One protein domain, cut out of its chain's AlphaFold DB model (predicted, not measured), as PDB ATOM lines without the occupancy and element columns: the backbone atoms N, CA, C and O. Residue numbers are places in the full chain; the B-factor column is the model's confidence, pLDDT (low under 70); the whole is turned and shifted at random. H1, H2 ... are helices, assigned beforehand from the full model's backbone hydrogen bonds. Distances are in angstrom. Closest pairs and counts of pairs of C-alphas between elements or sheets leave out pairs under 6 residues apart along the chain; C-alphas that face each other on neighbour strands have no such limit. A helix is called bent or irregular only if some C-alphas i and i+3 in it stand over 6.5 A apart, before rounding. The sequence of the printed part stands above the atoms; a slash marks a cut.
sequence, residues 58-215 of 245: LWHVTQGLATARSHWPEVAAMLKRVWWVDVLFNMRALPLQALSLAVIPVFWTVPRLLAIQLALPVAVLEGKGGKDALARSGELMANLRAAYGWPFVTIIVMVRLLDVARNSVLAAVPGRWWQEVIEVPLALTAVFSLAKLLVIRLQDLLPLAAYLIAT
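What this domain is: This is residues 58 to 215 of the 245 residues of the protein "Hypothetical protein" of Chlamydomonas leiostraca (UniProt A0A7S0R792). H4b and H6a run side by side as a long arm tipped by H5, from a loose cluster of H1b, H2, H3, H4a and H6b. Residues 58 to 77 of H1 stick out. The printed part has 158 residues with six named helices, H1 to H6, all helix, and is loose, with radius of gyration of the C-alphas 21.1 A and spans 59 by 56 by 30 A.

How they stand to each other: H1, residues 58 to 101, H4, 130 to 172, and H6, 183 to 215, each assigned as one helix by hydrogen bonds, are bent: C-alphas 70 and 73, 143 and 146, 204 and 207 are 7.2, 7.7 and 6.7 A apart. H1b, from 73, and H2, 106 to 117, form a hairpin, closest C-alphas 100 and 106, 6.8 A. H4b, from 146, irregular with C-alphas 147 and 150 6.52 A apart, touches H6a, to 204, closest C-alphas 159 and 196, 6.2 A. H6a has every O i to N i+4 pair within hydrogen-bond range.

Where its parts are: H3 is residues 119 to 125, H5 175 to 180. C-alpha 58 is at (-30.459, -56.220, 31.583), C-alpha 215 at (-53.026, -50.229, -5.083).

The domain as a whole: The printed part has no cut; 21 residues are under pLDDT 70.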
ATOM      1  N   LEU A  58     -31.019 -55.058  32.276       81.00
ATOM      2  CA  LEU A  58     -30.459 -56.220  31.583       81.00
ATOM      3  C   LEU A  58     -31.521 -57.256  31.187       81.00
ATOM      4  O   LEU A  58     -31.402 -57.847  30.121       81.00
ATOM      5  N   TRP A  59     -32.562 -57.449  31.995       81.19
ATOM      6  CA  TRP A  59     -33.661 -58.370  31.705       81.19
ATOM      7  C   TRP A  59     -34.531 -57.898  30.535       81.19
ATOM      8  O   TRP A  59     -34.883 -58.692  29.669       81.19
ATOM      9  N   HIS A  60     -34.824 -56.597  30.451       78.62
ATOM     10  CA  HIS A  60     -35.562 -56.035  29.312       78.62
ATOM     11  C   HIS A  60     -34.759 -56.142  28.014       78.62
ATOM     12  O   HIS A  60     -35.310 -56.482  26.967       78.62
ATOM     13  N   VAL A  61     -33.442 -55.929  28.086       79.25
ATOM     14  CA  VAL A  61     -32.551 -56.104  26.932       79.25
ATOM     15  C   VAL A  61     -32.485 -57.572  26.505       79.25
ATOM     16  O   VAL A  61     -32.565 -57.853  25.310       79.25
ATOM     17  N   THR A  62     -32.380 -58.525  27.439       87.75
ATOM     18  CA  THR A  62     -32.329 -59.955  27.089       87.75
ATOM     19  C   THR A  62     -33.661 -60.471  26.560       87.75
ATOM     20  O   THR A  62     -33.651 -61.244  25.602       87.75
ATOM     21  N   GLN A  63     -34.796 -60.022  27.104       84.38
ATOM     22  CA  GLN A  63     -36.111 -60.354  26.553       84.38
ATOM     23  C   GLN A  63     -36.317 -59.737  25.170       84.38
ATOM     24  O   GLN A  63     -36.692 -60.454  24.246       84.38
ATOM     25  N   GLY A  64     -35.976 -58.458  24.986       80.56
ATOM     26  CA  GLY A  64     -36.017 -57.817  23.672       80.56
ATOM     27  C   GLY A  64     -35.141 -58.544  22.648       80.56
ATOM     28  O   GLY A  64     -35.562 -58.758  21.512       80.56
ATOM     29  N   LEU A  65     -33.958 -59.011  23.059       88.06
ATOM     30  CA  LEU A  65     -33.071 -59.797  22.204       88.06
ATOM     31  C   LEU A  65     -33.635 -61.193  21.903       88.06
ATOM     32  O   LEU A  65     -33.487 -61.675  20.780       88.06
ATOM     33  N   ALA A  66     -34.295 -61.840  22.867       86.00
ATOM     34  CA  ALA A  66     -34.951 -63.130  22.666       86.00
ATOM     35  C   ALA A  66     -36.125 -63.017  21.680       86.00
ATOM     36  O   ALA A  66     -36.217 -63.825  20.754       86.00
ATOM     37  N   THR A  67     -36.952 -61.977  21.809       82.25
ATOM     38  CA  THR A  67     -38.038 -61.669  20.868       82.25
ATOM     39  C   THR A  67     -37.493 -61.300  19.486       82.25
ATOM     40  O   THR A  67     -37.951 -61.817  18.469       82.25
ATOM     41  N   ALA A  68     -36.446 -60.475  19.409       81.00
ATOM     42  CA  ALA A  68     -35.792 -60.174  18.136       81.00
ATOM     43  C   ALA A  68     -35.232 -61.447  17.473       81.00
ATOM     44  O   ALA A  68     -35.350 -61.633  16.260       81.00
ATOM     45  N   ARG A  69     -34.672 -62.365  18.270       90.81
ATOM     46  CA  ARG A  69     -34.141 -63.646  17.795       90.81
ATOM     47  C   ARG A  69     -35.237 -64.595  17.310       90.81
ATOM     48  O   ARG A  69     -34.998 -65.301  16.333       90.81
ATOM     49  N   SER A  70     -36.419 -64.613  17.930       90.62
ATOM     50  CA  SER A  70     -37.533 -65.454  17.465       90.62
ATOM     51  C   SER A  70     -38.092 -64.997  16.117       90.62
ATOM     52  O   SER A  70     -38.499 -65.840  15.322       90.62
ATOM     53  N   HIS A  71     -38.040 -63.695  15.818       85.94
ATOM     54  CA  HIS A  71     -38.427 -63.146  14.510       85.94
ATOM     55  C   HIS A  71     -37.286 -63.134  13.481       85.94
ATOM     56  O   HIS A  71     -37.520 -62.909  12.293       85.94
ATOM     57  N   TRP A  72     -36.051 -63.432  13.896       88.81
ATOM     58  CA  TRP A  72     -34.888 -63.464  13.012       88.81
ATOM     59  C   TRP A  72     -35.040 -64.339  11.758       88.81
ATOM     60  O   TRP A  72     -34.644 -63.864  10.699       88.81
ATOM     61  N   PRO A  73     -35.588 -65.573  11.784       89.19
ATOM     62  CA  PRO A  73     -35.709 -66.377  10.564       89.19
ATOM     63  C   PRO A  73     -36.662 -65.760   9.529       89.19
ATOM     64  O   PRO A  73     -36.396 -65.838   8.329       89.19
ATOM     65  N   GLU A  74     -37.734 -65.105   9.978       81.56
ATOM     66  CA  GLU A  74     -38.682 -64.407   9.107       81.56
ATOM     67  C   GLU A  74     -38.047 -63.144   8.512       81.56
ATOM     68  O   GLU A  74     -38.033 -62.961   7.290       81.56
ATOM     69  N   VAL A  75     -37.403 -62.336   9.361       71.19
ATOM     70  CA  VAL A  75     -36.636 -61.156   8.941       71.19
ATOM     71  C   VAL A  75     -35.507 -61.550   7.990       71.19
ATOM     72  O   VAL A  75     -35.316 -60.893   6.972       71.19
ATOM     73  N   ALA A  76     -34.789 -62.642   8.253       81.69
ATOM     74  CA  ALA A  76     -33.709 -63.141   7.406       81.69
ATOM     75  C   ALA A  76     -34.221 -63.622   6.043       81.69
ATOM     76  O   ALA A  76     -33.560 -63.394   5.028       81.69
ATOM     77  N   ALA A  77     -35.400 -64.249   5.983       80.06
ATOM     78  CA  ALA A  77     -36.023 -64.625   4.717       80.06
ATOM     79  C   ALA A  77     -36.425 -63.388   3.898       80.06
ATOM     80  O   ALA A  77     -36.168 -63.348   2.690       80.06
ATOM     81  N   MET A  78     -36.986 -62.360   4.544       70.00
ATOM     82  CA  MET A  78     -37.272 -61.071   3.905       70.00
ATOM     83  C   MET A  78     -35.987 -60.376   3.443       70.00
ATOM     84  O   MET A  78     -35.893 -59.992   2.278       70.00
ATOM     85  N   LEU A  79     -34.960 -60.304   4.297       69.62
ATOM     86  CA  LEU A  79     -33.658 -59.729   3.959       69.62
ATOM     87  C   LEU A  79     -33.016 -60.460   2.789       69.62
ATOM     88  O   LEU A  79     -32.478 -59.814   1.904       69.62
ATOM     89  N   LYS A  80     -33.089 -61.794   2.740       80.75
ATOM     90  CA  LYS A  80     -32.532 -62.579   1.635       80.75
ATOM     91  C   LYS A  80     -33.231 -62.259   0.314       80.75
ATOM     92  O   LYS A  80     -32.563 -62.175  -0.713       80.75
ATOM     93  N   ARG A  81     -34.555 -62.063   0.326       74.56
ATOM     94  CA  ARG A  81     -35.321 -61.638  -0.861       74.56
ATOM     95  C   ARG A  81     -34.932 -60.224  -1.286       74.56
ATOM     96  O   ARG A  81     -34.606 -60.019  -2.451       74.56
ATOM     97  N   VAL A  82     -34.904 -59.286  -0.340       68.38
ATOM     98  CA  VAL A  82     -34.503 -57.887  -0.564       68.38
ATOM     99  C   VAL A  82     -33.071 -57.805  -1.088       68.38
ATOM    100  O   VAL A  82     -32.827 -57.134  -2.082       68.38
ATOM    101  N   TRP A  83     -32.143 -58.546  -0.487       75.25
ATOM    102  CA  TRP A  83     -30.740 -58.603  -0.884       75.25
ATOM    103  C   TRP A  83     -30.574 -59.157  -2.296       75.25
ATOM    104  O   TRP A  83     -29.833 -58.590  -3.089       75.25
ATOM    105  N   TRP A  84     -31.305 -60.216  -2.662       79.81
ATOM    106  CA  TRP A  84     -31.283 -60.715  -4.038       79.81
ATOM    107  C   TRP A  84     -31.806 -59.689  -5.039       79.81
ATOM    108  O   TRP A  84     -31.231 -59.556  -6.118       79.81
ATOM    109  N   VAL A  85     -32.868 -58.958  -4.688       70.00
ATOM    110  CA  VAL A  85     -33.387 -57.870  -5.526       70.00
ATOM    111  C   VAL A  85     -32.366 -56.741  -5.638       70.00
ATOM    112  O   VAL A  85     -32.146 -56.257  -6.743       70.00
ATOM    113  N   ASP A  86     -31.691 -56.378  -4.549       69.81
ATOM    114  CA  ASP A  86     -30.668 -55.330  -4.527       69.81
ATOM    115  C   ASP A  86     -29.408 -55.723  -5.317       69.81
ATOM    116  O   ASP A  86     -28.861 -54.933  -6.082       69.81
ATOM    117  N   VAL A  87     -28.970 -56.981  -5.243       74.81
ATOM    118  CA  VAL A  87     -27.875 -57.490  -6.082       74.81
ATOM    119  C   VAL A  87     -28.277 -57.474  -7.557       74.81
ATOM    120  O   VAL A  87     -27.510 -56.997  -8.397       74.81
ATOM    121  N   LEU A  88     -29.486 -57.940  -7.895       76.06
ATOM    122  CA  LEU A  88     -29.989 -57.886  -9.273       76.06
ATOM    123  C   LEU A  88     -30.116 -56.439  -9.766       76.06
ATOM    124  O   LEU A  88     -29.839 -56.165 -10.937       76.06
ATOM    125  N   PHE A  89     -30.530 -55.537  -8.874       68.81
ATOM    126  CA  PHE A  89     -30.622 -54.103  -9.107       68.81
ATOM    127  C   PHE A  89     -29.247 -53.536  -9.426       68.81
ATOM    128  O   PHE A  89     -29.072 -53.014 -10.521       68.81
ATOM    129  N   ASN A  90     -28.262 -53.706  -8.546       72.38
ATOM    130  CA  ASN A  90     -26.911 -53.180  -8.727       72.38
ATOM    131  C   ASN A  90     -26.243 -53.738  -9.992       72.38
ATOM    132  O   ASN A  90     -25.678 -52.975 -10.775       72.38
ATOM    133  N   MET A  91     -26.404 -55.036 -10.272       80.69
ATOM    134  CA  MET A  91     -25.889 -55.664 -11.498       80.69
ATOM    135  C   MET A  91     -26.489 -55.068 -12.781       80.69
ATOM    136  O   MET A  91     -25.817 -55.024 -13.810       80.69
ATOM    137  N   ARG A  92     -27.744 -54.598 -12.744       76.19
ATOM    138  CA  ARG A  92     -28.400 -53.922 -13.879       76.19
ATOM    139  C   ARG A  92     -28.166 -52.415 -13.898       76.19
ATOM    140  O   ARG A  92     -28.099 -51.832 -14.977       76.19
ATOM    141  N   ALA A  93     -28.079 -51.789 -12.731       71.31
ATOM    142  CA  ALA A  93     -27.959 -50.352 -12.559       71.31
ATOM    143  C   ALA A  93     -26.549 -49.868 -12.901       71.31
ATOM    144  O   ALA A  93     -26.436 -48.860 -13.587       71.31
ATOM    145  N   LEU A  94     -25.494 -50.602 -12.528       77.00
ATOM    146  CA  LEU A  94     -24.101 -50.246 -12.832       77.00
ATOM    147  C   LEU A  94     -23.822 -50.043 -14.334       77.00
ATOM    148  O   LEU A  94     -23.315 -48.979 -14.694       77.00
ATOM    149  N   PRO A  95     -24.183 -50.973 -15.243       76.56
ATOM    150  CA  PRO A  95     -24.006 -50.742 -16.676       76.56
ATOM    151  C   PRO A  95     -24.882 -49.593 -17.190       76.56
ATOM    152  O   PRO A  95     -24.464 -48.858 -18.078       76.56
ATOM    153  N   LEU A  96     -26.067 -49.382 -16.608       67.81
ATOM    154  CA  LEU A  96     -26.941 -48.245 -16.923       67.81
ATOM    155  C   LEU A  96     -26.352 -46.905 -16.462       67.81
ATOM    156  O   LEU A  96     -26.511 -45.898 -17.145       67.81
ATOM    157  N   GLN A  97     -25.654 -46.897 -15.330       70.06
ATOM    158  CA  GLN A  97     -24.966 -45.737 -14.781       70.06
ATOM    159  C   GLN A  97     -23.722 -45.411 -15.618       70.06
ATOM    160  O   GLN A  97     -23.520 -44.252 -15.981       70.06
ATOM    161  N   ALA A  98     -22.974 -46.433 -16.046       73.69
ATOM    162  CA  ALA A  98     -21.907 -46.296 -17.038       73.69
ATOM    163  C   ALA A  98     -22.438 -45.775 -18.391       73.69
ATOM    164  O   ALA A  98     -21.842 -44.886 -18.991       73.69
ATOM    165  N   LEU A  99     -23.610 -46.242 -18.834       66.81
ATOM    166  CA  LEU A  99     -24.298 -45.736 -20.031       66.81
ATOM    167  C   LEU A  99     -24.826 -44.303 -19.863       66.81
ATOM    168  O   LEU A  99     -24.854 -43.545 -20.828       66.81
ATOM    169  N   SER A 100     -25.216 -43.902 -18.650       59.50
ATOM    170  CA  SER A 100     -25.638 -42.522 -18.366       59.50
ATOM    171  C   SER A 100     -24.472 -41.530 -18.408       59.50
ATOM    172  O   SER A 100     -24.664 -40.379 -18.787       59.50
ATOM    173  N   LEU A 101     -23.252 -41.990 -18.100       62.34
ATOM    174  CA  LEU A 101     -22.016 -41.240 -18.341       62.34
ATOM    175  C   LEU A 101     -21.690 -41.150 -19.841       62.34
ATOM    176  O   LEU A 101     -21.078 -40.179 -20.274       62.34
ATOM    177  N   ALA A 102     -22.153 -42.113 -20.644       60.28
ATOM    178  CA  ALA A 102     -21.947 -42.177 -22.090       60.28
ATOM    179  C   ALA A 102     -22.944 -41.334 -22.920       60.28
ATOM    180  O   ALA A 102     -23.136 -41.602 -24.101       60.28
ATOM    181  N   VAL A 103     -23.558 -40.291 -22.340       56.84
ATOM    182  CA  VAL A 103     -24.451 -39.347 -23.056       56.84
ATOM    183  C   VAL A 103     -25.769 -39.993 -23.525       56.84
ATOM    184  O   VAL A 103     -26.422 -39.518 -24.451       56.84
ATOM    185  N   ILE A 104     -26.237 -41.060 -22.869       54.41
ATOM    186  CA  ILE A 104     -27.639 -41.466 -23.037       54.41
ATOM    187  C   ILE A 104     -28.516 -40.497 -22.233       54.41
ATOM    188  O   ILE A 104     -28.264 -40.307 -21.040       54.41
ATOM    189  N   PRO A 105     -29.544 -39.877 -22.846       60.09
ATOM    190  CA  PRO A 105     -30.338 -38.850 -22.191       60.09
ATOM    191  C   PRO A 105     -30.953 -39.395 -20.903       60.09
ATOM    192  O   PRO A 105     -31.613 -40.435 -20.899       60.09
ATOM    193  N   VAL A 106     -30.766 -38.645 -19.817       60.81
ATOM    194  CA  VAL A 106     -31.353 -38.861 -18.482       60.81
ATOM    195  C   VAL A 106     -32.848 -39.214 -18.562       60.81
ATOM    196  O   VAL A 106     -33.347 -40.038 -17.801       60.81
ATOM    197  N   PHE A 107     -33.551 -38.679 -19.561       63.78
ATOM    198  CA  PHE A 107     -34.950 -38.975 -19.874       63.78
ATOM    199  C   PHE A 107     -35.255 -40.459 -20.145       63.78
ATOM    200  O   PHE A 107     -36.375 -40.908 -19.905       63.78
ATOM    201  N   TRP A 108     -34.282 -41.238 -20.619       71.06
ATOM    202  CA  TRP A 108     -34.452 -42.663 -20.915       71.06
ATOM    203  C   TRP A 108     -34.114 -43.558 -19.717       71.06
ATOM    204  O   TRP A 108     -34.758 -44.587 -19.493       71.06
ATOM    205  N   THR A 109     -33.124 -43.157 -18.919       68.38
ATOM    206  CA  THR A 109     -32.618 -43.938 -17.782       68.38
ATOM    207  C   THR A 109     -33.479 -43.766 -16.533       68.38
ATOM    208  O   THR A 109     -33.805 -44.762 -15.884       68.38
ATOM    209  N   VAL A 110     -33.932 -42.543 -16.237       70.19
ATOM    210  CA  VAL A 110     -34.769 -42.218 -15.066       70.19
ATOM    211  C   VAL A 110     -36.015 -43.100 -14.950       70.19
ATOM    212  O   VAL A 110     -36.199 -43.729 -13.908       70.19
ATOM    213  N   PRO A 111     -36.866 -43.235 -15.980       68.62
ATOM    214  CA  PRO A 111     -38.066 -44.041 -15.827       68.62
ATOM    215  C   PRO A 111     -37.782 -45.547 -15.738       68.62
ATOM    216  O   PRO A 111     -38.571 -46.279 -15.143       68.62
ATOM    217  N   ARG A 112     -36.657 -46.026 -16.290       73.56
ATOM    218  CA  ARG A 112     -36.215 -47.408 -16.065       73.56
ATOM    219  C   ARG A 112     -35.767 -47.616 -14.622       73.56
ATOM    220  O   ARG A 112     -36.128 -48.629 -14.041       73.56
ATOM    221  N   LEU A 113     -35.039 -46.668 -14.033       71.31
ATOM    222  CA  LEU A 113     -34.639 -46.742 -12.626       71.31
ATOM    223  C   LEU A 113     -35.853 -46.724 -11.691       71.31
ATOM    224  O   LEU A 113     -35.922 -47.554 -10.790       71.31
ATOM    225  N   LEU A 114     -36.845 -45.871 -11.961       69.75
ATOM    226  CA  LEU A 114     -38.102 -45.828 -11.206       69.75
ATOM    227  C   LEU A 114     -38.871 -47.159 -11.257       69.75
ATOM    228  O   LEU A 114     -39.321 -47.648 -10.223       69.75
ATOM    229  N   ALA A 115     -38.982 -47.783 -12.437       71.81
ATOM    230  CA  ALA A 115     -39.644 -49.085 -12.578       71.81
ATOM    231  C   ALA A 115     -38.961 -50.186 -11.748       71.81
ATOM    232  O   ALA A 115     -39.628 -51.090 -11.239       71.81
ATOM    233  N   ILE A 116     -37.635 -50.100 -11.594       69.88
ATOM    234  CA  ILE A 116     -36.877 -51.070 -10.804       69.88
ATOM    235  C   ILE A 116     -36.959 -50.749  -9.302       69.88
ATOM    236  O   ILE A 116     -37.129 -51.667  -8.506       69.88
ATOM    237  N   GLN A 117     -36.931 -49.475  -8.896       71.69
ATOM    238  CA  GLN A 117     -37.120 -49.081  -7.490       71.69
ATOM    239  C   GLN A 117     -38.495 -49.498  -6.944       71.69
ATOM    240  O   GLN A 117     -38.610 -49.860  -5.778       71.69
ATOM    241  N   LEU A 118     -39.524 -49.528  -7.796       66.62
ATOM    242  CA  LEU A 118     -40.863 -50.015  -7.444       66.62
ATOM    243  C   LEU A 118     -40.994 -51.543  -7.420       66.62
ATOM    244  O   LEU A 118     -41.946 -52.062  -6.841       66.62
ATOM    245  N   ALA A 119     -40.042 -52.281  -7.989       71.69
ATOM    246  CA  ALA A 119     -40.057 -53.741  -7.916       71.69
ATOM    247  C   ALA A 119     -39.830 -54.246  -6.481       71.69
ATOM    248  O   ALA A 119     -40.332 -55.308  -6.122       71.69
ATOM    249  N   LEU A 120     -39.119 -53.472  -5.651       69.12
ATOM    250  CA  LEU A 120     -38.888 -53.760  -4.233       69.12
ATOM    251  C   LEU A 120     -40.187 -53.799  -3.410       69.12
ATOM    252  O   LEU A 120     -40.474 -54.850  -2.838       69.12
ATOM    253  N   PRO A 121     -41.006 -52.728  -3.359       69.31
ATOM    254  CA  PRO A 121     -42.268 -52.763  -2.627       69.31
ATOM    255  C   PRO A 121     -43.247 -53.793  -3.200       69.31
ATOM    256  O   PRO A 121     -43.901 -54.475  -2.420       69.31
ATOM    257  N   VAL A 122     -43.287 -54.000  -4.522       73.62
ATOM    258  CA  VAL A 122     -44.100 -55.071  -5.137       73.62
ATOM    259  C   VAL A 122     -43.647 -56.453  -4.651       73.62
ATOM    260  O   VAL A 122     -44.476 -57.275  -4.272       73.62
ATOM    261  N   ALA A 123     -42.340 -56.720  -4.608       73.69
ATOM    262  CA  ALA A 123     -41.817 -58.003  -4.140       73.69
ATOM    263  C   ALA A 123     -42.077 -58.240  -2.645       73.69
ATOM    264  O   ALA A 123     -42.337 -59.374  -2.236       73.69
ATOM    265  N   VAL A 124     -42.019 -57.181  -1.832       75.69
ATOM    266  CA  VAL A 124     -42.285 -57.251  -0.388       75.69
ATOM    267  C   VAL A 124     -43.776 -57.436  -0.106       75.69
ATOM    268  O   VAL A 124     -44.130 -58.279   0.714       75.69
ATOM    269  N   LEU A 125     -44.646 -56.688  -0.784       76.94
ATOM    270  CA  LEU A 125     -46.079 -56.640  -0.479       76.94
ATOM    271  C   LEU A 125     -46.887 -57.722  -1.205       76.94
ATOM    272  O   LEU A 125     -47.812 -58.274  -0.620       76.94
ATOM    273  N   GLU A 126     -46.533 -58.067  -2.446       77.19
ATOM    274  CA  GLU A 126     -47.212 -59.133  -3.204       77.19
ATOM    275  C   GLU A 126     -46.519 -60.499  -3.068       77.19
ATOM    276  O   GLU A 126     -47.027 -61.504  -3.564       77.19
ATOM    277  N   GLY A 127     -45.331 -60.559  -2.456       76.38
ATOM    278  CA  GLY A 127     -44.557 -61.797  -2.306       76.38
ATOM    279  C   GLY A 127     -44.029 -62.387  -3.623       76.38
ATOM    280  O   GLY A 127     -43.498 -63.500  -3.620       76.38
ATOM    281  N   LYS A 128     -44.155 -61.670  -4.747       77.75
ATOM    282  CA  LYS A 128     -43.676 -62.106  -6.066       77.75
ATOM    283  C   LYS A 128     -42.164 -61.925  -6.177       77.75
ATOM    284  O   LYS A 128     -41.619 -60.881  -5.833       77.75
ATOM    285  N   GLY A 129     -41.474 -62.943  -6.686       79.00
ATOM    286  CA  GLY A 129     -40.023 -62.918  -6.873       79.00
ATOM    287  C   GLY A 129     -39.600 -62.584  -8.307       79.00
ATOM    288  O   GLY A 129     -40.255 -62.957  -9.275       79.00
ATOM    289  N   GLY A 130     -38.439 -61.944  -8.453       78.25
ATOM    290  CA  GLY A 130     -37.676 -61.935  -9.705       78.25
ATOM    291  C   GLY A 130     -38.317 -61.170 -10.869       78.25
ATOM    292  O   GLY A 130     -38.582 -59.973 -10.772       78.25
ATOM    293  N   LYS A 131     -38.471 -61.846 -12.017       80.19
ATOM    294  CA  LYS A 131     -38.909 -61.229 -13.284       80.19
ATOM    295  C   LYS A 131     -40.390 -60.850 -13.278       80.19
ATOM    296  O   LYS A 131     -40.743 -59.848 -13.892       80.19
ATOM    297  N   ASP A 132     -41.219 -61.591 -12.553       80.19
ATOM    298  CA  ASP A 132     -42.664 -61.352 -12.510       80.19
ATOM    299  C   ASP A 132     -42.991 -60.080 -11.718       80.19
ATOM    300  O   ASP A 132     -43.851 -59.299 -12.123       80.19
ATOM    301  N   ALA A 133     -42.230 -59.805 -10.650       75.62
ATOM    302  CA  ALA A 133     -42.311 -58.540  -9.918       75.62
ATOM    303  C   ALA A 133     -41.909 -57.342 -10.797       75.62
ATOM    304  O   ALA A 133     -42.551 -56.296 -10.743       75.62
ATOM    305  N   LEU A 134     -40.888 -57.511 -11.649       76.88
ATOM    306  CA  LEU A 134     -40.434 -56.477 -12.588       76.88
ATOM    307  C   LEU A 134     -41.423 -56.234 -13.735       76.88
ATOM    308  O   LEU A 134     -41.627 -55.089 -14.136       76.88
ATOM    309  N   ALA A 135     -42.030 -57.290 -14.281       83.31
ATOM    310  CA  ALA A 135     -43.048 -57.155 -15.320       83.31
ATOM    311  C   ALA A 135     -44.280 -56.427 -14.769       83.31
ATOM    312  O   ALA A 135     -44.767 -55.478 -15.387       83.31
ATOM    313  N   ARG A 136     -44.719 -56.808 -13.561       80.62
ATOM    314  CA  ARG A 136     -45.861 -56.184 -12.893       80.62
ATOM    315  C   ARG A 136     -45.598 -54.728 -12.503       80.62
ATOM    316  O   ARG A 136     -46.465 -53.885 -12.721       80.62
ATOM    317  N   SER A 137     -44.412 -54.409 -11.978       75.19
ATOM    318  CA  SER A 137     -44.051 -53.020 -11.660       75.19
ATOM    319  C   SER A 137     -43.962 -52.152 -12.919       75.19
ATOM    320  O   SER A 137     -44.360 -50.987 -12.895       75.19
ATOM    321  N   GLY A 138     -43.493 -52.724 -14.035       79.62
ATOM    322  CA  GLY A 138     -43.443 -52.057 -15.334       79.62
ATOM    323  C   GLY A 138     -44.825 -51.709 -15.887       79.62
ATOM    324  O   GLY A 138     -45.016 -50.595 -16.372       79.62
ATOM    325  N   GLU A 139     -45.785 -52.628 -15.774       83.88
ATOM    326  CA  GLU A 139     -47.173 -52.430 -16.210       83.88
ATOM    327  C   GLU A 139     -47.867 -51.319 -15.406       83.88
ATOM    328  O   GLU A 139     -48.413 -50.383 -15.989       83.88
ATOM    329  N   LEU A 140     -47.754 -51.354 -14.072       75.12
ATOM    330  CA  LEU A 140     -48.317 -50.323 -13.187       75.12
ATOM    331  C   LEU A 140     -47.731 -48.931 -13.472       75.12
ATOM    332  O   LEU A 140     -48.440 -47.925 -13.437       75.12
ATOM    333  N   MET A 141     -46.437 -48.863 -13.786       72.62
ATOM    334  CA  MET A 141     -45.758 -47.598 -14.061       72.62
ATOM    335  C   MET A 141     -45.977 -47.058 -15.463       72.62
ATOM    336  O   MET A 141     -45.806 -45.855 -15.658       72.62
ATOM    337  N   ALA A 142     -46.337 -47.892 -16.440       81.06
ATOM    338  CA  ALA A 142     -46.549 -47.439 -17.811       81.06
ATOM    339  C   ALA A 142     -47.600 -46.315 -17.874       81.06
ATOM    340  O   ALA A 142     -47.363 -45.304 -18.533       81.06
ATOM    341  N   ASN A 143     -48.674 -46.440 -17.087       79.69
ATOM    342  CA  ASN A 143     -49.770 -45.469 -17.035       79.69
ATOM    343  C   ASN A 143     -49.469 -44.251 -16.141       79.69
ATOM    344  O   ASN A 143     -50.033 -43.180 -16.335       79.69
ATOM    345  N   LEU A 144     -48.547 -44.385 -15.184       73.44
ATOM    346  CA  LEU A 144     -48.221 -43.346 -14.195       73.44
ATOM    347  C   LEU A 144     -46.943 -42.556 -14.533       73.44
ATOM    348  O   LEU A 144     -46.598 -41.572 -13.874       73.44
ATOM    349  N   ARG A 145     -46.227 -42.955 -15.586       71.69
ATOM    350  CA  ARG A 145     -44.878 -42.471 -15.914       71.69
ATOM    351  C   ARG A 145     -44.785 -40.951 -16.063       71.69
ATOM    352  O   ARG A 145     -43.833 -40.353 -15.568       71.69
ATOM    353  N   ALA A 146     -45.763 -40.335 -16.727       74.94
ATOM    354  CA  ALA A 146     -45.774 -38.892 -16.967       74.94
ATOM    355  C   ALA A 146     -46.068 -38.090 -15.687       74.94
ATOM    356  O   ALA A 146     -45.435 -37.063 -15.453       74.94
ATOM    357  N   ALA A 147     -46.967 -38.591 -14.833       79.44
ATOM    358  CA  ALA A 147     -47.366 -37.918 -13.598       79.44
ATOM    359  C   ALA A 147     -46.265 -37.954 -12.521       79.44
ATOM    360  O   ALA A 147     -46.079 -36.980 -11.797       79.44
ATOM    361  N   TYR A 148     -45.500 -39.049 -12.439       72.62
ATOM    362  CA  TYR A 148     -44.482 -39.238 -11.393       72.62
ATOM    363  C   TYR A 148     -43.050 -38.923 -11.835       72.62
ATOM    364  O   TYR A 148     -42.196 -38.641 -10.992       72.62
ATOM    365  N   GLY A 149     -42.770 -38.924 -13.143       78.25
ATOM    366  CA  GLY A 149     -41.442 -38.591 -13.660       78.25
ATOM    367  C   GLY A 149     -41.019 -37.162 -13.317       78.25
ATOM    368  O   GLY A 149     -39.891 -36.944 -12.878       78.25
ATOM    369  N   TRP A 150     -41.936 -36.199 -13.453       81.88
ATOM    370  CA  TRP A 150     -41.665 -34.787 -13.178       81.88
ATOM    371  C   TRP A 150     -41.299 -34.507 -11.714       81.88
ATOM    372  O   TRP A 150     -40.207 -33.986 -11.498       81.88
ATOM    373  N   PRO A 151     -42.105 -34.906 -10.706       80.50
ATOM    374  CA  PRO A 151     -41.748 -34.729  -9.296       80.50
ATOM    375  C   PRO A 151     -40.377 -35.308  -8.938       80.50
ATOM    376  O   PRO A 151     -39.608 -34.690  -8.202       80.50
ATOM    377  N   PHE A 152     -40.042 -36.475  -9.493       79.81
ATOM    378  CA  PHE A 152     -38.760 -37.124  -9.240       79.81
ATOM    379  C   PHE A 152     -37.585 -36.329  -9.821       79.81
ATOM    380  O   PHE A 152     -36.586 -36.099  -9.137       79.81
ATOM    381  N   VAL A 153     -37.717 -35.852 -11.064       82.62
ATOM    382  CA  VAL A 153     -36.720 -34.972 -11.689       82.62
ATOM    383  C   VAL A 153     -36.583 -33.674 -10.894       82.62
ATOM    384  O   VAL A 153     -35.459 -33.259 -10.611       82.62
ATOM    385  N   THR A 154     -37.693 -33.068 -10.466       86.50
ATOM    386  CA  THR A 154     -37.687 -31.848  -9.648       86.50
ATOM    387  C   THR A 154     -36.919 -32.047  -8.345       86.50
ATOM    388  O   THR A 154     -36.100 -31.200  -7.996       86.50
ATOM    389  N   ILE A 155     -37.105 -33.175  -7.653       86.75
ATOM    390  CA  ILE A 155     -36.368 -33.483  -6.417       86.75
ATOM    391  C   ILE A 155     -34.872 -33.659  -6.686       86.75
ATOM    392  O   ILE A 155     -34.057 -33.085  -5.966       86.75
ATOM    393  N   ILE A 156     -34.487 -34.382  -7.743       84.31
ATOM    394  CA  ILE A 156     -33.068 -34.538  -8.110       84.31
ATOM    395  C   ILE A 156     -32.429 -33.176  -8.401       84.31
ATOM    396  O   ILE A 156     -31.328 -32.887  -7.920       84.31
ATOM    397  N   VAL A 157     -33.119 -32.326  -9.164       88.00
ATOM    398  CA  VAL A 157     -32.668 -30.960  -9.456       88.00
ATOM    399  C   VAL A 157     -32.552 -30.154  -8.162       88.00
ATOM    400  O   VAL A 157     -31.541 -29.489  -7.954       88.00
ATOM    401  N   MET A 158     -33.516 -30.268  -7.250       89.00
ATOM    402  CA  MET A 158     -33.509 -29.582  -5.959       89.00
ATOM    403  C   MET A 158     -32.324 -29.992  -5.073       89.00
ATOM    404  O   MET A 158     -31.694 -29.127  -4.467       89.00
ATOM    405  N   VAL A 159     -31.951 -31.278  -5.044       89.88
ATOM    406  CA  VAL A 159     -30.742 -31.744  -4.334       89.88
ATOM    407  C   VAL A 159     -29.485 -31.073  -4.896       89.88
ATOM    408  O   VAL A 159     -28.625 -30.631  -4.134       89.88
ATOM    409  N   ARG A 160     -29.381 -30.954  -6.224       90.19
ATOM    410  CA  ARG A 160     -28.248 -30.273  -6.871       90.19
ATOM    411  C   ARG A 160     -28.250 -28.771  -6.607       90.19
ATOM    412  O   ARG A 160     -27.192 -28.206  -6.344       90.19
ATOM    413  N   LEU A 161     -29.421 -28.137  -6.623       92.81
ATOM    414  CA  LEU A 161     -29.568 -26.723  -6.278       92.81
ATOM    415  C   LEU A 161     -29.158 -26.449  -4.828       92.81
ATOM    416  O   LEU A 161     -28.498 -25.445  -4.580       92.81
ATOM    417  N   LEU A 162     -29.463 -27.350  -3.888       94.56
ATOM    418  CA  LEU A 162     -29.002 -27.237  -2.501       94.56
ATOM    419  C   LEU A 162     -27.476 -27.292  -2.384       94.56
ATOM    420  O   LEU A 162     -26.909 -26.534  -1.601       94.56
ATOM    421  N   ASP A 163     -26.804 -28.136  -3.171       94.88
ATOM    422  CA  ASP A 163     -25.336 -28.190  -3.189       94.88
ATOM    423  C   ASP A 163     -24.731 -26.885  -3.735       94.88
ATOM    424  O   ASP A 163     -23.787 -26.342  -3.156       94.88
ATOM    425  N   VAL A 164     -25.303 -26.340  -4.813       95.62
ATOM    426  CA  VAL A 164     -24.877 -25.047  -5.379       95.62
ATOM    427  C   VAL A 164     -25.132 -23.907  -4.392       95.62
ATOM    428  O   VAL A 164     -24.253 -23.067  -4.186       95.62
ATOM    429  N   ALA A 165     -26.298 -23.893  -3.744       96.75
ATOM    430  CA  ALA A 165     -26.657 -22.903  -2.736       96.75
ATOM    431  C   ALA A 165     -25.708 -22.971  -1.535       96.75
ATOM    432  O   ALA A 165     -25.152 -21.947  -1.147       96.75
ATOM    433  N   ARG A 166     -25.440 -24.171  -1.005       96.62
ATOM    434  CA  ARG A 166     -24.471 -24.382   0.078       96.62
ATOM    435  C   ARG A 166     -23.107 -23.797  -0.281       96.62
ATOM    436  O   ARG A 166     -22.541 -23.052   0.513       96.62
ATOM    437  N   ASN A 167     -22.593 -24.120  -1.467       96.12
ATOM    438  CA  ASN A 167     -21.283 -23.644  -1.911       96.12
ATOM    439  C   ASN A 167     -21.265 -22.123  -2.097       96.12
ATOM    440  O   ASN A 167     -20.296 -21.475  -1.714       96.12
ATOM    441  N   SER A 168     -22.351 -21.552  -2.618       97.50
ATOM    442  CA  SER A 168     -22.493 -20.103  -2.792       97.50
ATOM    443  C   SER A 168     -22.523 -19.376  -1.447       97.50
ATOM    444  O   SER A 168     -21.838 -18.372  -1.274       97.50
ATOM    445  N   VAL A 169     -23.263 -19.902  -0.466       97.06
ATOM    446  CA  VAL A 169     -23.332 -19.310   0.875       97.06
ATOM    447  C   VAL A 169     -21.992 -19.436   1.595       97.06
ATOM    448  O   VAL A 169     -21.529 -18.452   2.160       97.06
ATOM    449  N   LEU A 170     -21.327 -20.596   1.533       96.00
ATOM    450  CA  LEU A 170     -19.999 -20.774   2.135       96.00
ATOM    451  C   LEU A 170     -18.936 -19.878   1.485       96.00
ATOM    452  O   LEU A 170     -18.075 -19.364   2.194       96.00
ATOM    453  N   ALA A 171     -19.013 -19.648   0.171       95.94
ATOM    454  CA  ALA A 171     -18.121 -18.730  -0.536       95.94
ATOM    455  C   ALA A 171     -18.368 -17.256  -0.168       95.94
ATOM    456  O   ALA A 171     -17.444 -16.448  -0.216       95.94
ATOM    457  N   ALA A 172     -19.597 -16.906   0.218       97.19
ATOM    458  CA  ALA A 172     -19.946 -15.564   0.672       97.19
ATOM    459  C   ALA A 172     -19.540 -15.288   2.135       97.19
ATOM    460  O   ALA A 172     -19.582 -14.133   2.565       97.19
ATOM    461  N   VAL A 173     -19.145 -16.312   2.908       96.44
ATOM    462  CA  VAL A 173     -18.688 -16.130   4.294       96.44
ATOM    463  C   VAL A 173     -17.351 -15.374   4.298       96.44
ATOM    464  O   VAL A 173     -16.377 -15.857   3.716       96.44
ATOM    465  N   PRO A 174     -17.254 -14.211   4.978       96.25
ATOM    466  CA  PRO A 174     -16.010 -13.456   5.061       96.25
ATOM    467  C   PRO A 174     -14.873 -14.295   5.653       96.25
ATOM    468  O   PRO A 174     -15.061 -14.966   6.665       96.25
ATOM    469  N   GLY A 175     -13.666 -14.186   5.087       95.50
ATOM    470  CA  GLY A 175     -12.493 -14.950   5.539       95.50
ATOM    471  C   GLY A 175     -12.190 -14.825   7.040       95.50
ATOM    472  O   GLY A 175     -11.782 -15.798   7.661       95.50
ATOM    473  N   ARG A 176     -12.485 -13.668   7.652       95.88
ATOM    474  CA  ARG A 176     -12.340 -13.453   9.106       95.88
ATOM    475  C   ARG A 176     -13.155 -14.439   9.954       95.88
ATOM    476  O   ARG A 176     -12.671 -14.914  10.972       95.88
ATOM    477  N   TRP A 177     -14.359 -14.816   9.516       96.00
ATOM    478  CA  TRP A 177     -15.221 -15.731  10.274       96.00
ATOM    479  C   TRP A 177     -14.690 -17.163  10.267       96.00
ATOM    480  O   TRP A 177     -14.932 -17.896  11.215       96.00
ATOM    481  N   TRP A 178     -13.897 -17.547   9.264       93.31
ATOM    482  CA  TRP A 178     -13.209 -18.839   9.259       93.31
ATOM    483  C   TRP A 178     -12.102 -18.944  10.308       93.31
ATOM    484  O   TRP A 178     -11.728 -20.053  10.678       93.31
ATOM    485  N   GLN A 179     -11.567 -17.811  10.763       95.50
ATOM    486  CA  GLN A 179     -10.473 -17.764  11.732       95.50
ATOM    487  C   GLN A 179     -10.979 -17.481  13.147       95.50
ATOM    488  O   GLN A 179     -10.478 -18.066  14.100       95.50
ATOM    489  N   GLU A 180     -11.975 -16.604  13.276       97.00
ATOM    490  CA  GLU A 180     -12.462 -16.128  14.574       97.00
ATOM    491  C   GLU A 180     -13.649 -16.940  15.116       97.00
ATOM    492  O   GLU A 180     -13.781 -17.065  16.329       97.00
ATOM    493  N   VAL A 181     -14.516 -17.482  14.245       96.00
ATOM    494  CA  VAL A 181     -15.772 -18.151  14.644       96.00
ATOM    495  C   VAL A 181     -16.051 -19.363  13.749       96.00
ATOM    496  O   VAL A 181     -16.914 -19.350  12.862       96.00
ATOM    497  N   ILE A 182     -15.304 -20.442  13.982       94.75
ATOM    498  CA  ILE A 182     -15.394 -21.695  13.212       94.75
ATOM    499  C   ILE A 182     -16.770 -22.376  13.308       94.75
ATOM    500  O   ILE A 182     -17.121 -23.212  12.473       94.75
ATOM    501  N   GLU A 183     -17.573 -22.009  14.302       96.12
ATOM    502  CA  GLU A 183     -18.906 -22.541  14.552       96.12
ATOM    503  C   GLU A 183     -19.885 -22.151  13.445       96.12
ATOM    504  O   GLU A 183     -20.767 -22.942  13.108       96.12
ATOM    505  N   VAL A 184     -19.731 -20.967  12.840       94.38
ATOM    506  CA  VAL A 184     -20.680 -20.471  11.831       94.38
ATOM    507  C   VAL A 184     -20.620 -21.299  10.536       94.38
ATOM    508  O   VAL A 184     -21.667 -21.810  10.128       94.38
ATOM    509  N   PRO A 185     -19.453 -21.522   9.893       94.75
ATOM    510  CA  PRO A 185     -19.368 -22.394   8.717       94.75
ATOM    511  C   PRO A 185     -19.789 -23.840   9.006       94.75
ATOM    512  O   PRO A 185     -20.378 -24.501   8.140       94.75
ATOM    513  N   LEU A 186     -19.506 -24.329  10.219       95.12
ATOM    514  CA  LEU A 186     -19.861 -25.679  10.649       95.12
ATOM    515  C   LEU A 186     -21.379 -25.828  10.804       95.12
ATOM    516  O   LEU A 186     -21.964 -26.746  10.229       95.12
ATOM    517  N   ALA A 187     -22.025 -24.894  11.505       96.19
ATOM    518  CA  ALA A 187     -23.474 -24.855  11.667       96.19
ATOM    519  C   ALA A 187     -24.176 -24.716  10.312       96.19
ATOM    520  O   ALA A 187     -25.122 -25.445  10.021       96.19
ATOM    521  N   LEU A 188     -23.666 -23.848   9.437       96.19
ATOM    522  CA  LEU A 188     -24.223 -23.655   8.102       96.19
ATOM    523  C   LEU A 188     -24.107 -24.933   7.257       96.19
ATOM    524  O   LEU A 188     -25.076 -25.374   6.638       96.19
ATOM    525  N   THR A 189     -22.948 -25.594   7.301       95.25
ATOM    526  CA  THR A 189     -22.745 -26.901   6.664       95.25
ATOM    527  C   THR A 189     -23.691 -27.963   7.219       95.25
ATOM    528  O   THR A 189     -24.262 -28.731   6.439       95.25
ATOM    529  N   ALA A 190     -23.883 -28.010   8.538       96.06
ATOM    530  CA  ALA A 190     -24.787 -28.951   9.186       96.06
ATOM    531  C   ALA A 190     -26.241 -28.722   8.747       96.06
ATOM    532  O   ALA A 190     -26.914 -29.679   8.367       96.06
ATOM    533  N   VAL A 191     -26.697 -27.467   8.694       97.44
ATOM    534  CA  VAL A 191     -28.048 -27.101   8.236       97.44
ATOM    535  C   VAL A 191     -28.274 -27.509   6.780       97.44
ATOM    536  O   VAL A 191     -29.268 -28.171   6.480       97.44
ATOM    537  N   PHE A 192     -27.345 -27.193   5.872       96.81
ATOM    538  CA  PHE A 192     -27.467 -27.610   4.469       96.81
ATOM    539  C   PHE A 192     -27.419 -29.133   4.307       96.81
ATOM    540  O   PHE A 192     -28.148 -29.689   3.484       96.81
ATOM    541  N   SER A 193     -26.596 -29.822   5.100       92.62
ATOM    542  CA  SER A 193     -26.521 -31.287   5.083       92.62
ATOM    543  C   SER A 193     -27.818 -31.919   5.587       92.62
ATOM    544  O   SER A 193     -28.306 -32.870   4.980       92.62
ATOM    545  N   LEU A 194     -28.419 -31.359   6.640       94.31
ATOM    546  CA  LEU A 194     -29.714 -31.793   7.157       94.31
ATOM    547  C   LEU A 194     -30.828 -31.564   6.128       94.31
ATOM    548  O   LEU A 194     -31.597 -32.481   5.849       94.31
ATOM    549  N   ALA A 195     -30.878 -30.384   5.509       93.94
ATOM    550  CA  ALA A 195     -31.837 -30.084   4.447       93.94
ATOM    551  C   ALA A 195     -31.694 -31.059   3.267       93.94
ATOM    552  O   ALA A 195     -32.683 -31.612   2.789       93.94
ATOM    553  N   LYS A 196     -30.458 -31.340   2.841       92.56
ATOM    554  CA  LYS A 196     -30.173 -32.325   1.791       92.56
ATOM    555  C   LYS A 196     -30.644 -33.727   2.177       92.56
ATOM    556  O   LYS A 196     -31.272 -34.395   1.359       92.56
ATOM    557  N   LEU A 197     -30.382 -34.166   3.410       89.69
ATOM    558  CA  LEU A 197     -30.862 -35.455   3.916       89.69
ATOM    559  C   LEU A 197     -32.390 -35.540   3.902       89.69
ATOM    560  O   LEU A 197     -32.922 -36.562   3.479       89.69
ATOM    561  N   LEU A 198     -33.096 -34.479   4.301       89.38
ATOM    562  CA  LEU A 198     -34.562 -34.438   4.255       89.38
ATOM    563  C   LEU A 198     -35.095 -34.599   2.826       89.38
ATOM    564  O   LEU A 198     -36.028 -35.368   2.606       89.38
ATOM    565  N   VAL A 199     -34.476 -33.936   1.846       88.56
ATOM    566  CA  VAL A 199     -34.870 -34.063   0.433       88.56
ATOM    567  C   VAL A 199     -34.583 -35.467  -0.109       88.56
ATOM    568  O   VAL A 199     -35.430 -36.037  -0.793       88.56
ATOM    569  N   ILE A 200     -33.437 -36.067   0.233       84.00
ATOM    570  CA  ILE A 200     -33.117 -37.454  -0.151       84.00
ATOM    571  C   ILE A 200     -34.126 -38.428   0.470       84.00
ATOM    572  O   ILE A 200     -34.635 -39.310  -0.213       84.00
ATOM    573  N   ARG A 201     -34.495 -38.238   1.740       84.19
ATOM    574  CA  ARG A 201     -35.526 -39.065   2.384       84.19
ATOM    575  C   ARG A 201     -36.898 -38.903   1.742       84.19
ATOM    576  O   ARG A 201     -37.635 -39.878   1.651       84.19
ATOM    577  N   LEU A 202     -37.235 -37.710   1.257       81.81
ATOM    578  CA  LEU A 202     -38.464 -37.501   0.493       81.81
ATOM    579  C   LEU A 202     -38.445 -38.280  -0.835       81.81
ATOM    580  O   LEU A 202     -39.473 -38.817  -1.245       81.81
ATOM    581  N   GLN A 203     -37.274 -38.389  -1.472       85.25
ATOM    582  CA  GLN A 203     -37.082 -39.196  -2.679       85.25
ATOM    583  C   GLN A 203     -37.342 -40.687  -2.418       85.25
ATOM    584  O   GLN A 203     -37.966 -41.340  -3.254       85.25
ATOM    585  N   ASP A 204     -36.937 -41.201  -1.253       80.94
ATOM    586  CA  ASP A 204     -37.177 -42.596  -0.855       80.94
ATOM    587  C   ASP A 204     -38.673 -42.900  -0.624       80.94
ATOM    588  O   ASP A 204     -39.121 -44.030  -0.819       80.94
ATOM    589  N   LEU A 205     -39.468 -41.900  -0.221       79.62
ATOM    590  CA  LEU A 205     -40.894 -42.068   0.100       79.62
ATOM    591  C   LEU A 205     -41.817 -41.992  -1.123       79.62
ATOM    592  O   LEU A 205     -42.931 -42.519  -1.092       79.62
ATOM    593  N   LEU A 206     -41.371 -41.360  -2.209       79.69
ATOM    594  CA  LEU A 206     -42.170 -41.185  -3.425       79.69
ATOM    595  C   LEU A 206     -42.615 -42.508  -4.072       79.69
ATOM    596  O   LEU A 206     -43.805 -42.633  -4.375       79.69
ATOM    597  N   PRO A 207     -41.727 -43.504  -4.266       73.38
ATOM    598  CA  PRO A 207     -42.118 -44.804  -4.807       73.38
ATOM    599  C   PRO A 207     -43.178 -45.495  -3.944       73.38
ATOM    600  O   PRO A 207     -44.123 -46.081  -4.468       73.38
ATOM    601  N   LEU A 208     -43.068 -45.379  -2.619       77.00
ATOM    602  CA  LEU A 208     -44.039 -45.962  -1.698       77.00
ATOM    603  C   LEU A 208     -45.410 -45.287  -1.831       77.00
ATOM    604  O   LEU A 208     -46.426 -45.971  -1.934       77.00
ATOM    605  N   ALA A 209     -45.445 -43.954  -1.885       79.75
ATOM    606  CA  ALA A 209     -46.685 -43.209  -2.082       79.75
ATOM    607  C   ALA A 209     -47.345 -43.543  -3.432       79.75
ATOM    608  O   ALA A 209     -48.555 -43.757  -3.488       79.75
ATOM    609  N   ALA A 210     -46.551 -43.644  -4.504       77.50
ATOM    610  CA  ALA A 210     -47.035 -44.047  -5.824       77.50
ATOM    611  C   ALA A 210     -47.655 -45.449  -5.797       77.50
ATOM    612  O   ALA A 210     -48.748 -45.656  -6.323       77.50
ATOM    613  N   TYR A 211     -46.995 -46.393  -5.123       76.25
ATOM    614  CA  TYR A 211     -47.506 -47.748  -4.953       76.25
ATOM    615  C   TYR A 211     -48.828 -47.775  -4.169       76.25
ATOM    616  O   TYR A 211     -49.783 -48.416  -4.602       76.25
ATOM    617  N   LEU A 212     -48.922 -47.055  -3.044       81.00
ATOM    618  CA  LEU A 212     -50.144 -47.002  -2.228       81.00
ATOM    619  C   LEU A 212     -51.331 -46.387  -2.983       81.00
ATOM    620  O   LEU A 212     -52.467 -46.829  -2.816       81.00
ATOM    621  N   ILE A 213     -51.077 -45.395  -3.838       77.75
ATOM    622  CA  ILE A 213     -52.105 -44.803  -4.703       77.75
ATOM    623  C   ILE A 213     -52.536 -45.805  -5.781       77.75
ATOM    624  O   ILE A 213     -53.733 -46.006  -5.968       77.75
ATOM    625  N   ALA A 214     -51.584 -46.470  -6.444       74.62
ATOM    626  CA  ALA A 214     -51.865 -47.450  -7.495       74.62
ATOM    627  C   ALA A 214     -52.614 -48.692  -6.982       74.62
ATOM    628  O   ALA A 214     -53.390 -49.297  -7.715       74.62
ATOM    629  N   THR A 215     -52.384 -49.072  -5.724       76.88
ATOM    630  CA  THR A 215     -53.026 -50.229  -5.083       76.88
ATOM    631  C   THR A 215     -54.313 -49.888  -4.343       76.88
ATOM    632  O   THR A 215     -55.026 -50.804  -3.943       76.88
TER     633      THR A 215